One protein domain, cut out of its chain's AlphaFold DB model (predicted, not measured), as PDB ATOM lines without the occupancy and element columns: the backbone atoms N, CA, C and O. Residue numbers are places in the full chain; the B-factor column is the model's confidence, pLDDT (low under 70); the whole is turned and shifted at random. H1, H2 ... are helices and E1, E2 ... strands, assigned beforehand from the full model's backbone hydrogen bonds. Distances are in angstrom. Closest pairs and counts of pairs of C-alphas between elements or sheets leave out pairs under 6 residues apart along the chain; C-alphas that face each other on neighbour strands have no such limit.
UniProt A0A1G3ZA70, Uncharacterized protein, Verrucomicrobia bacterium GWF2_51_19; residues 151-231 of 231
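AT A GLANCE: This is residues 151 to 231 of the 231 residues of an uncharacterized protein of Verrucomicrobia bacterium GWF2_51_19 (UniProt A0A1G3ZA70). A strongly twisted sheet of five antiparallel strands, order E2 E1 E5 E3 E4, has one helix, H1, packed over one face: two layers, class mixed. The printed part has 81 residues, running E1 E2 E3 E4 H1 E5. It is compact, with a radius of gyration of the C-alphas of 12.1 A, and spans 34 by 21 by 20 A.

IN THESE COORDINATES: E1, residues 151 to 155, begins at C-alpha 151 (167.738, 164.299, 195.665). E2 is residues 161 to 165, E3 179 to 185, 18.8 A long, and E4 190 to 198, 19.5 A, bending by 63 degrees at residue 193. H1 is residues 203 to 213, 15.1 A. E5, residues 223 to 230, 22.5 A, ends at C-alpha 230 (163.448, 158.835, 198.106).

HOW THE PARTS SIT: E1 and E2 form a hairpin, N 153 to O 162 at 2.8 A. E5 pairs with E1, N 154 to O 226 at 2.8 A, and with E3, N 181 to O 227 at 3.0 A. E3 and E4 form a hairpin, N 182 to O 195 at 2.8 A. E4, H1 and E5 make a split strand-helix-strand unit, two same-way strands joined through a helix with E3 between them, its crossover left-handed. H1's height over the sheet is 9.3 A; its closest C-alphas to E4 are Val 210 and Pro 194, 6.4 A. Every O i to N i+4 pair in H1 is within hydrogen-bond range.

THE WHOLE: The C-alphas farthest apart, Pro 174 and Ala 187, are 35.6 A apart. The printed part has no cut. The link E2 to E3 is long. Confidence is under 70 at residues 165 to 174, 187 to 188, 214 to 221 and 231.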
ATOM      1  N   ILE A 151     167.929 164.082 197.098       75.69
ATOM      2  CA  ILE A 151     167.738 164.299 195.665       75.69
ATOM      3  C   ILE A 151     168.980 163.754 194.979       75.69
ATOM      4  O   ILE A 151     170.067 164.308 195.132       75.69
ATOM      5  N   THR A 152     168.825 162.673 194.229       81.44
ATOM      6  CA  THR A 152     169.881 162.148 193.366       81.44
ATOM      7  C   THR A 152     169.628 162.638 191.954       81.44
ATOM      8  O   THR A 152     168.570 162.361 191.397       81.44
ATOM      9  N   LEU A 153     170.581 163.363 191.382       77.38
ATOM     10  CA  LEU A 153     170.571 163.804 189.995       77.38
ATOM     11  C   LEU A 153     171.595 163.011 189.204       77.38
ATOM     12  O   LEU A 153     172.776 163.008 189.542       77.38
ATOM     13  N   LYS A 154     171.141 162.368 188.136       82.31
ATOM     14  CA  LYS A 154     171.981 161.654 187.184       82.31
ATOM     15  C   LYS A 154     171.937 162.374 185.846       82.31
ATOM     16  O   LYS A 154     170.866 162.502 185.252       82.31
ATOM     17  N   ASN A 155     173.088 162.822 185.361       79.38
ATOM     18  CA  ASN A 155     173.196 163.361 184.010       79.38
ATOM     19  C   ASN A 155     172.971 162.226 182.994       79.38
ATOM     20  O   ASN A 155     173.599 161.169 183.093       79.38
ATOM     21  N   ALA A 156     172.061 162.424 182.040       78.62
ATOM     22  CA  ALA A 156     171.744 161.425 181.023       78.62
ATOM     23  C   ALA A 156     172.907 161.180 180.042       78.62
ATOM     24  O   ALA A 156     173.020 160.083 179.503       78.62
ATOM     25  N   GLU A 157     173.772 162.173 179.834       75.44
ATOM     26  CA  GLU A 157     174.866 162.134 178.859       75.44
ATOM     27  C   GLU A 157     176.188 161.684 179.488       75.44
ATOM     28  O   GLU A 157     176.884 160.837 178.933       75.44
ATOM     29  N   THR A 158     176.537 162.217 180.664       73.44
ATOM     30  CA  THR A 158     177.829 161.930 181.320       73.44
ATOM     31  C   THR A 158     177.753 160.821 182.367       73.44
ATOM     32  O   THR A 158     178.786 160.398 182.884       73.44
ATOM     33  N   ALA A 159     176.546 160.355 182.708       75.06
ATOM     34  CA  ALA A 159     176.273 159.430 183.812       75.06
ATOM     35  C   ALA A 159     176.771 159.906 185.194       75.06
ATOM     36  O   ALA A 159     176.749 159.131 186.152       75.06
ATOM     37  N   GLU A 160     177.180 161.173 185.324       76.88
ATOM     38  CA  GLU A 160     177.581 161.768 186.594       76.88
ATOM     39  C   GLU A 160     176.397 161.821 187.556       76.88
ATOM     40  O   GLU A 160     175.293 162.232 187.188       76.88
ATOM     41  N   VAL A 161     176.647 161.414 188.800       79.06
ATOM     42  CA  VAL A 161     175.650 161.395 189.867       79.06
ATOM     43  C   VAL A 161     176.006 162.459 190.896       79.06
ATOM     44  O   VAL A 161     177.083 162.428 191.486       79.06
ATOM     45  N   THR A 162     175.089 163.393 191.129       77.62
ATOM     46  CA  THR A 162     175.184 164.397 192.192       77.62
ATOM     47  C   THR A 162     174.050 164.207 193.188       77.62
ATOM     48  O   THR A 162     172.902 163.984 192.811       77.62
ATOM     49  N   THR A 163     174.369 164.280 194.478       77.25
ATOM     50  CA  THR A 163     173.400 164.066 195.556       77.25
ATOM     51  C   THR A 163     173.252 165.341 196.373       77.25
ATOM     52  O   THR A 163     174.237 165.885 196.868       77.25
ATOM     53  N   TYR A 164     172.014 165.799 196.533       73.50
ATOM     54  CA  TYR A 164     171.650 166.963 197.332       73.50
ATOM     55  C   TYR A 164     170.741 166.538 198.486       73.50
ATOM     56  O   TYR A 164     169.901 165.648 198.346       73.50
ATOM     57  N   SER A 165     170.887 167.187 199.637       69.69
ATOM     58  CA  SER A 165     169.989 166.979 200.774       69.69
ATOM     59  C   SER A 165     168.627 167.621 200.500       69.69
ATOM     60  O   SER A 165     168.572 168.744 199.994       69.69
ATOM     61  N   LEU A 166     167.523 166.945 200.846       68.31
ATOM     62  CA  LEU A 166     166.203 167.577 200.769       68.31
ATOM     63  C   LEU A 166     166.103 168.755 201.750       68.31
ATOM     64  O   LEU A 166     166.588 168.652 202.882       68.31
ATOM     65  N   PRO A 167     165.397 169.836 201.378       64.75
ATOM     66  CA  PRO A 167     165.011 170.866 202.329       64.75
ATOM     67  C   PRO A 167     164.165 170.283 203.475       64.75
ATOM     68  O   PRO A 167     163.321 169.416 203.233       64.75
ATOM     69  N   PRO A 168     164.290 170.815 204.706       60.03
ATOM     70  CA  PRO A 168     163.564 170.329 205.889       60.03
ATOM     71  C   PRO A 168     162.038 170.522 205.815       60.03
ATOM     72  O   PRO A 168     161.311 170.077 206.694       60.03
ATOM     73  N   GLN A 169     161.550 171.211 204.783       61.47
ATOM     74  CA  GLN A 169     160.137 171.527 204.553       61.47
ATOM     75  C   GLN A 169     159.354 170.357 203.943       61.47
ATOM     76  O   GLN A 169     158.130 170.426 203.842       61.47
ATOM     77  N   ILE A 170     160.044 169.305 203.500       65.19
ATOM     78  CA  ILE A 170     159.400 168.138 202.908       65.19
ATOM     79  C   ILE A 170     159.036 167.174 204.027       65.19
ATOM     80  O   ILE A 170     159.885 166.658 204.748       65.19
ATOM     81  N   ASP A 171     157.728 166.990 204.152       57.50
ATOM     82  CA  ASP A 171     157.053 166.258 205.207       57.50
ATOM     83  C   ASP A 171     157.641 164.848 205.416       57.50
ATOM     84  O   ASP A 171     157.781 164.077 204.463       57.50
ATOM     85  N   ALA A 172     157.943 164.498 206.672       57.66
ATOM     86  CA  ALA A 172     158.538 163.218 207.090       57.66
ATOM     87  C   ALA A 172     157.567 162.025 206.989       57.66
ATOM     88  O   ALA A 172     157.807 160.951 207.546       57.66
ATOM     89  N   SER A 173     156.439 162.213 206.302       65.88
ATOM     90  CA  SER A 173     155.477 161.157 206.042       65.88
ATOM     91  C   SER A 173     156.141 160.025 205.237       65.88
ATOM     92  O   SER A 173     156.981 160.286 204.369       65.88
ATOM     93  N   PRO A 174     155.786 158.755 205.496       66.94
ATOM     94  CA  PRO A 174     156.438 157.618 204.857       66.94
ATOM     95  C   PRO A 174     156.366 157.719 203.327       66.94
ATOM     96  O   PRO A 174     155.396 158.221 202.752       66.94
ATOM     97  N   TRP A 175     157.440 157.296 202.668       70.06
ATOM     98  CA  TRP A 175     157.509 157.197 201.215       70.06
ATOM     99  C   TRP A 175     156.914 155.856 200.801       70.06
ATOM    100  O   TRP A 175     157.399 154.814 201.232       70.06
ATOM    101  N   SER A 176     155.859 155.880 199.987       71.50
ATOM    102  CA  SER A 176     155.312 154.652 199.398       71.50
ATOM    103  C   SER A 176     156.238 154.105 198.312       71.50
ATOM    104  O   SER A 176     156.386 152.896 198.183       71.50
ATOM    105  N   GLN A 177     156.871 155.002 197.555       76.00
ATOM    106  CA  GLN A 177     157.828 154.704 196.493       76.00
ATOM    107  C   GLN A 177     158.684 155.950 196.201       76.00
ATOM    108  O   GLN A 177     158.253 157.060 196.547       76.00
ATOM    109  N   PRO A 178     159.881 155.803 195.602       80.44
ATOM    110  CA  PRO A 178     160.682 156.945 195.181       80.44
ATOM    111  C   PRO A 178     159.971 157.735 194.076       80.44
ATOM    112  O   PRO A 178     159.283 157.180 193.219       80.44
ATOM    113  N   LEU A 179     160.144 159.050 194.117       83.94
ATOM    114  CA  LEU A 179     159.695 159.969 193.083       83.94
ATOM    115  C   LEU A 179     160.789 160.092 192.028       83.94
ATOM    116  O   LEU A 179     161.942 160.364 192.354       83.94
ATOM    117  N   GLU A 180     160.416 159.919 190.768       86.44
ATOM    118  CA  GLU A 180     161.345 159.934 189.642       86.44
ATOM    119  C   GLU A 180     160.870 160.922 188.591       86.44
ATOM    120  O   GLU A 180     159.668 161.064 188.345       86.44
ATOM    121  N   GLY A 181     161.805 161.598 187.940       86.00
ATOM    122  CA  GLY A 181     161.466 162.521 186.874       86.00
ATOM    123  C   GLY A 181     162.662 163.030 186.097       86.00
ATOM    124  O   GLY A 181     163.808 162.685 186.369       86.00
ATOM    125  N   ILE A 182     162.371 163.852 185.100       85.38
ATOM    126  CA  ILE A 182     163.343 164.442 184.192       85.38
ATOM    127  C   ILE A 182     163.291 165.955 184.345       85.38
ATOM    128  O   ILE A 182     162.217 166.563 184.371       85.38
ATOM    129  N   ILE A 183     164.464 166.567 184.422       85.31
ATOM    130  CA  ILE A 183     164.637 168.013 184.408       85.31
ATOM    131  C   ILE A 183     165.654 168.385 183.332       85.31
ATOM    132  O   ILE A 183     166.680 167.726 183.171       85.31
ATOM    133  N   GLN A 184     165.349 169.425 182.564       84.19
ATOM    134  CA  GLN A 184     166.280 170.000 181.599       84.19
ATOM    135  C   GLN A 184     166.891 171.258 182.199       84.19
ATOM    136  O   GLN A 184     166.175 172.069 182.787       84.19
ATOM    137  N   VAL A 185     168.204 171.412 182.069       80.50
ATOM    138  CA  VAL A 185     168.945 172.562 182.593       80.50
ATOM    139  C   VAL A 185     169.807 173.143 181.471       80.50
ATOM    140  O   VAL A 185     170.501 172.408 180.770       80.50
ATOM    141  N   ASP A 186     169.744 174.455 181.280       76.38
ATOM    142  CA  ASP A 186     170.566 175.235 180.362       76.38
ATOM    143  C   ASP A 186     171.535 176.165 181.118       76.38
ATOM    144  O   ASP A 186     171.706 176.097 182.336       76.38
ATOM    145  N   ALA A 187     172.207 177.046 180.371       69.69
ATOM    146  CA  ALA A 187     173.153 178.018 180.912       69.69
ATOM    147  C   ALA A 187     172.530 179.031 181.892       69.69
ATOM    148  O   ALA A 187     173.254 179.625 182.692       69.69
ATOM    149  N   MET A 188     171.222 179.272 181.801       66.00
ATOM    150  CA  MET A 188     170.476 180.225 182.625       66.00
ATOM    151  C   MET A 188     169.742 179.552 183.791       66.00
ATOM    152  O   MET A 188     169.375 180.231 184.750       66.00
ATOM    153  N   GLY A 189     169.559 178.233 183.751       70.44
ATOM    154  CA  GLY A 189     168.923 177.455 184.802       70.44
ATOM    155  C   GLY A 189     168.014 176.378 184.229       70.44
ATOM    156  O   GLY A 189     168.318 175.750 183.228       70.44
ATOM    157  N   ILE A 190     166.901 176.104 184.898       75.75
ATOM    158  CA  ILE A 190     166.004 175.023 184.486       75.75
ATOM    159  C   ILE A 190     165.162 175.459 183.293       75.75
ATOM    160  O   ILE A 190     164.502 176.500 183.325       75.75
ATOM    161  N   VAL A 191     165.139 174.618 182.265       76.44
ATOM    162  CA  VAL A 191     164.325 174.794 181.068       76.44
ATOM    163  C   VAL A 191     162.974 174.122 181.289       76.44
ATOM    164  O   VAL A 191     162.850 172.898 181.293       76.44
ATOM    165  N   GLY A 192     161.935 174.936 181.460       75.62
ATOM    166  CA  GLY A 192     160.559 174.458 181.574       75.62
ATOM    167  C   GLY A 192     160.214 173.840 182.933       75.62
ATOM    168  O   GLY A 192     160.806 174.161 183.961       75.62
ATOM    169  N   LYS A 193     159.173 172.999 182.953       79.12
ATOM    170  CA  LYS A 193     158.709 172.319 184.170       79.12
ATOM    171  C   LYS A 193     159.312 170.913 184.256       79.12
ATOM    172  O   LYS A 193     159.289 170.214 183.243       79.12
ATOM    173  N   PRO A 194     159.764 170.470 185.444       82.44
ATOM    174  CA  PRO A 194     160.155 169.083 185.666       82.44
ATOM    175  C   PRO A 194     159.037 168.116 185.261       82.44
ATOM    176  O   PRO A 194     157.871 168.317 185.615       82.44
ATOM    177  N   ILE A 195     159.399 167.065 184.530       84.44
ATOM    178  CA  ILE A 195     158.482 166.016 184.087       84.44
ATOM    179  C   ILE A 195     158.578 164.871 185.087       84.44
ATOM    180  O   ILE A 195     159.625 164.246 185.213       84.44
ATOM    181  N   LEU A 196     157.493 164.586 185.798       85.50
ATOM    182  CA  LEU A 196     157.437 163.437 186.698       85.50
ATOM    183  C   LEU A 196     157.185 162.160 185.893       85.50
ATOM    184  O   LEU A 196     156.206 162.074 185.155       85.50
ATOM    185  N   LEU A 197     158.067 161.178 186.060       85.81
ATOM    186  CA  LEU A 197     157.909 159.818 185.543       85.81
ATOM    187  C   LEU A 197     157.175 158.943 186.560       85.81
ATOM    188  O   LEU A 197     156.296 158.171 186.187       85.81
ATOM    189  N   ASN A 198     157.505 159.100 187.846       85.25
ATOM    190  CA  ASN A 198     156.882 158.359 188.932       85.25
ATOM    191  C   ASN A 198     156.532 159.283 190.108       85.25
ATOM    192  O   ASN A 198     157.335 160.118 190.528       85.25
ATOM    193  N   SER A 199     155.316 159.135 190.635       82.75
ATOM    194  CA  SER A 199     154.804 159.925 191.767       82.75
ATOM    195  C   SER A 199     155.253 159.323 193.096       82.75
ATOM    196  O   SER A 199     155.343 158.104 193.212       82.75
ATOM    197  N   SER A 200     155.429 160.134 194.143       80.56
ATOM    198  CA  SER A 200     155.734 159.613 195.483       80.56
ATOM    199  C   SER A 200     154.528 158.937 196.166       80.56
ATOM    200  O   SER A 200     154.625 158.543 197.331       80.56
ATOM    201  N   GLY A 201     153.357 158.913 195.515       80.31
ATOM    202  CA  GLY A 201     152.074 158.519 196.106       80.31
ATOM    203  C   GLY A 201     151.371 159.641 196.886       80.31
ATOM    204  O   GLY A 201     150.277 159.432 197.408       80.31
ATOM    205  N   ASN A 202     151.954 160.846 196.952       82.00
ATOM    206  CA  ASN A 202     151.382 162.001 197.648       82.00
ATOM    207  C   ASN A 202     151.439 163.261 196.770       82.00
ATOM    208  O   ASN A 202     152.458 163.942 196.695       82.00
ATOM    209  N   LYS A 203     150.295 163.641 196.183       81.81
ATOM    210  CA  LYS A 203     150.188 164.800 195.276       81.81
ATOM    211  C   LYS A 203     150.672 166.121 195.884       81.81
ATOM    212  O   LYS A 203     151.228 166.945 195.164       81.81
ATOM    213  N   LYS A 204     150.456 166.345 197.187       81.12
ATOM    214  CA  LYS A 204     150.919 167.574 197.857       81.12
ATOM    215  C   LYS A 204     152.442 167.597 197.949       81.12
ATOM    216  O   LYS A 204     153.047 168.637 197.713       81.12
ATOM    217  N   ARG A 205     153.053 166.446 198.247       80.06
ATOM    218  CA  ARG A 205     154.512 166.290 198.285       80.06
ATOM    219  C   ARG A 205     155.118 166.496 196.900       80.06
ATOM    220  O   ARG A 205     156.054 167.276 196.778       80.06
ATOM    221  N   ASP A 206     154.541 165.878 195.872       82.12
ATOM    222  CA  ASP A 206     155.003 166.007 194.485       82.12
ATOM    223  C   ASP A 206     154.984 167.471 194.015       82.12
ATOM    224  O   ASP A 206     155.939 167.940 193.406       82.12
ATOM    225  N   GLN A 207     153.932 168.231 194.344       82.25
ATOM    226  CA  GLN A 207     153.839 169.654 193.992       82.25
ATOM    227  C   GLN A 207     154.918 170.506 194.669       82.25
ATOM    228  O   GLN A 207     155.519 171.358 194.014       82.25
ATOM    229  N   VAL A 208     155.173 170.271 195.958       79.06
ATOM    230  CA  VAL A 208     156.228 170.964 196.714       79.06
ATOM    231  C   VAL A 208     157.614 170.569 196.200       79.06
ATOM    232  O   VAL A 208     158.501 171.406 196.083       79.06
ATOM    233  N   LEU A 209     157.806 169.304 195.829       78.88
ATOM    234  CA  LEU A 209     159.054 168.814 195.254       78.88
ATOM    235  C   LEU A 209     159.337 169.427 193.885       78.88
ATOM    236  O   LEU A 209     160.451 169.875 193.642       78.88
ATOM    237  N   VAL A 210     158.333 169.510 193.013       78.25
ATOM    238  CA  VAL A 210     158.472 170.150 191.698       78.25
ATOM    239  C   VAL A 210     158.767 171.645 191.834       78.25
ATOM    240  O   VAL A 210     159.567 172.170 191.063       78.25
ATOM    241  N   SER A 211     158.176 172.340 192.813       76.31
ATOM    242  CA  SER A 211     158.473 173.761 193.040       76.31
ATOM    243  C   SER A 211     159.866 173.990 193.630       76.31
ATOM    244  O   SER A 211     160.523 174.959 193.259       76.31
ATOM    245  N   ILE A 212     160.347 173.092 194.492       74.25
ATOM    246  CA  ILE A 212     161.714 173.124 195.031       74.25
ATOM    247  C   ILE A 212     162.732 172.800 193.944       74.25
ATOM    248  O   ILE A 212     163.736 173.492 193.835       74.25
ATOM    249  N   LEU A 213     162.467 171.787 193.117       73.88
ATOM    250  CA  LEU A 213     163.322 171.451 191.982       73.88
ATOM    251  C   LEU A 213     163.390 172.591 190.973       73.88
ATOM    252  O   LEU A 213     164.396 172.688 190.298       73.88
ATOM    253  N   ALA A 214     162.378 173.461 190.892       69.50
ATOM    254  CA  ALA A 214     162.418 174.678 190.082       69.50
ATOM    255  C   ALA A 214     163.315 175.792 190.672       69.50
ATOM    256  O   ALA A 214     163.583 176.777 189.982       69.50
ATOM    257  N   ALA A 215     163.786 175.659 191.920       62.38
ATOM    258  CA  ALA A 215     164.662 176.612 192.601       62.38
ATOM    259  C   ALA A 215     166.115 176.073 192.687       62.38
ATOM    260  O   ALA A 215     166.328 174.921 193.059       62.38
ATOM    261  N   PRO A 216     167.138 176.871 192.325       58.06
ATOM    262  CA  PRO A 216     168.490 176.372 192.050       58.06
ATOM    263  C   PRO A 216     169.261 175.913 193.304       58.06
ATOM    264  O   PRO A 216     169.056 176.444 194.396       58.06
ATOM    265  N   PRO A 217     170.196 174.954 193.122       56.31
ATOM    266  CA  PRO A 217     171.574 175.329 192.773       56.31
ATOM    267  C   PRO A 217     172.079 174.693 191.461       56.31
ATOM    268  O   PRO A 217     173.268 174.432 191.312       56.31
ATOM    269  N   PHE A 218     171.200 174.437 190.487       60.53
ATOM    270  CA  PHE A 218     171.557 173.730 189.243       60.53
ATOM    271  C   PHE A 218     172.293 174.592 188.200       60.53
ATOM    272  O   PHE A 218     172.621 174.119 187.119       60.53
ATOM    273  N   SER A 219     172.603 175.850 188.530       52.34
ATOM    274  CA  SER A 219     173.102 176.918 187.643       52.34
ATOM    275  C   SER A 219     174.482 176.686 187.001       52.34
ATOM    276  O   SER A 219     175.081 177.632 186.497       52.34
ATOM    277  N   ARG A 220     175.054 175.480 187.077       55.78
ATOM    278  CA  ARG A 220     176.414 175.186 186.590       55.78
ATOM    279  C   ARG A 220     176.523 173.959 185.689       55.78
ATOM    280  O   ARG A 220     177.623 173.688 185.219       55.78
ATOM    281  N   GLN A 221     175.434 173.234 185.439       65.69
ATOM    282  CA  GLN A 221     175.455 172.056 184.571       65.69
ATOM    283  C   GLN A 221     174.368 172.177 183.502       65.69
ATOM    284  O   GLN A 221     173.231 172.510 183.816       65.69
ATOM    285  N   GLN A 222     174.733 171.928 182.244       73.50
ATOM    286  CA  GLN A 222     173.811 171.928 181.108       73.50
ATOM    287  C   GLN A 222     173.499 170.485 180.718       73.50
ATOM    288  O   GLN A 222     174.383 169.630 180.781       73.50
ATOM    289  N   GLY A 223     172.260 170.223 180.315       79.25
ATOM    290  CA  GLY A 223     171.836 168.925 179.808       79.25
ATOM    291  C   GLY A 223     170.530 168.425 180.415       79.25
ATOM    292  O   GLY A 223     169.801 169.142 181.107       79.25
ATOM    293  N   THR A 224     170.227 167.164 180.119       82.81
ATOM    294  CA  THR A 224     169.053 166.469 180.651       82.81
ATOM    295  C   THR A 224     169.460 165.630 181.858       82.81
ATOM    296  O   THR A 224     170.373 164.809 181.773       82.81
ATOM    297  N   PHE A 225     168.763 165.811 182.977       82.56
ATOM    298  CA  PHE A 225     169.030 165.104 184.224       82.56
ATOM    299  C   PHE A 225     167.823 164.266 184.627       82.56
ATOM    300  O   PHE A 225     166.690 164.747 184.649       82.56
ATOM    301  N   LEU A 226     168.083 163.014 184.986       85.62
ATOM    302  CA  LEU A 226     167.136 162.166 185.693       85.62
ATOM    303  C   LEU A 226     167.272 162.463 187.188       85.62
ATOM    304  O   LEU A 226     168.372 162.360 187.732       85.62
ATOM    305  N   PHE A 227     166.180 162.826 187.851       84.06
ATOM    306  CA  PHE A 227     166.148 162.968 189.300       84.06
ATOM    307  C   PHE A 227     165.395 161.813 189.948       84.06
ATOM    308  O   PHE A 227     164.335 161.400 189.479       84.06
ATOM    309  N   THR A 228     165.925 161.345 191.071       84.44
ATOM    310  CA  THR A 228     165.283 160.375 191.955       84.44
ATOM    311  C   THR A 228     165.282 160.939 193.365       84.44
ATOM    312  O   THR A 228     166.316 161.393 193.861       84.44
ATOM    313  N   ILE A 229     164.120 160.926 194.010       77.75
ATOM    314  CA  ILE A 229     163.928 161.440 195.360       77.75
ATOM    315  C   ILE A 229     163.259 160.358 196.193       77.75
ATOM    316  O   ILE A 229     162.172 159.899 195.860       77.75
ATOM    317  N   GLY A 230     163.916 159.931 197.263       72.81
ATOM    318  CA  GLY A 230     163.448 158.835 198.106       72.81
ATOM    319  C   GLY A 230     164.525 158.361 199.086       72.81
ATOM    320  O   GLY A 230     165.615 158.941 199.107       72.81
ATOM    321  N   PRO A 231     164.203 157.377 199.944       60.91
ATOM    322  CA  PRO A 231     165.159 156.728 200.845       60.91
ATOM    323  C   PRO A 231     166.159 155.804 200.129       60.91
ATOM    324  O   PRO A 231     165.907 155.416 198.969       60.91
TER     325      PRO A 231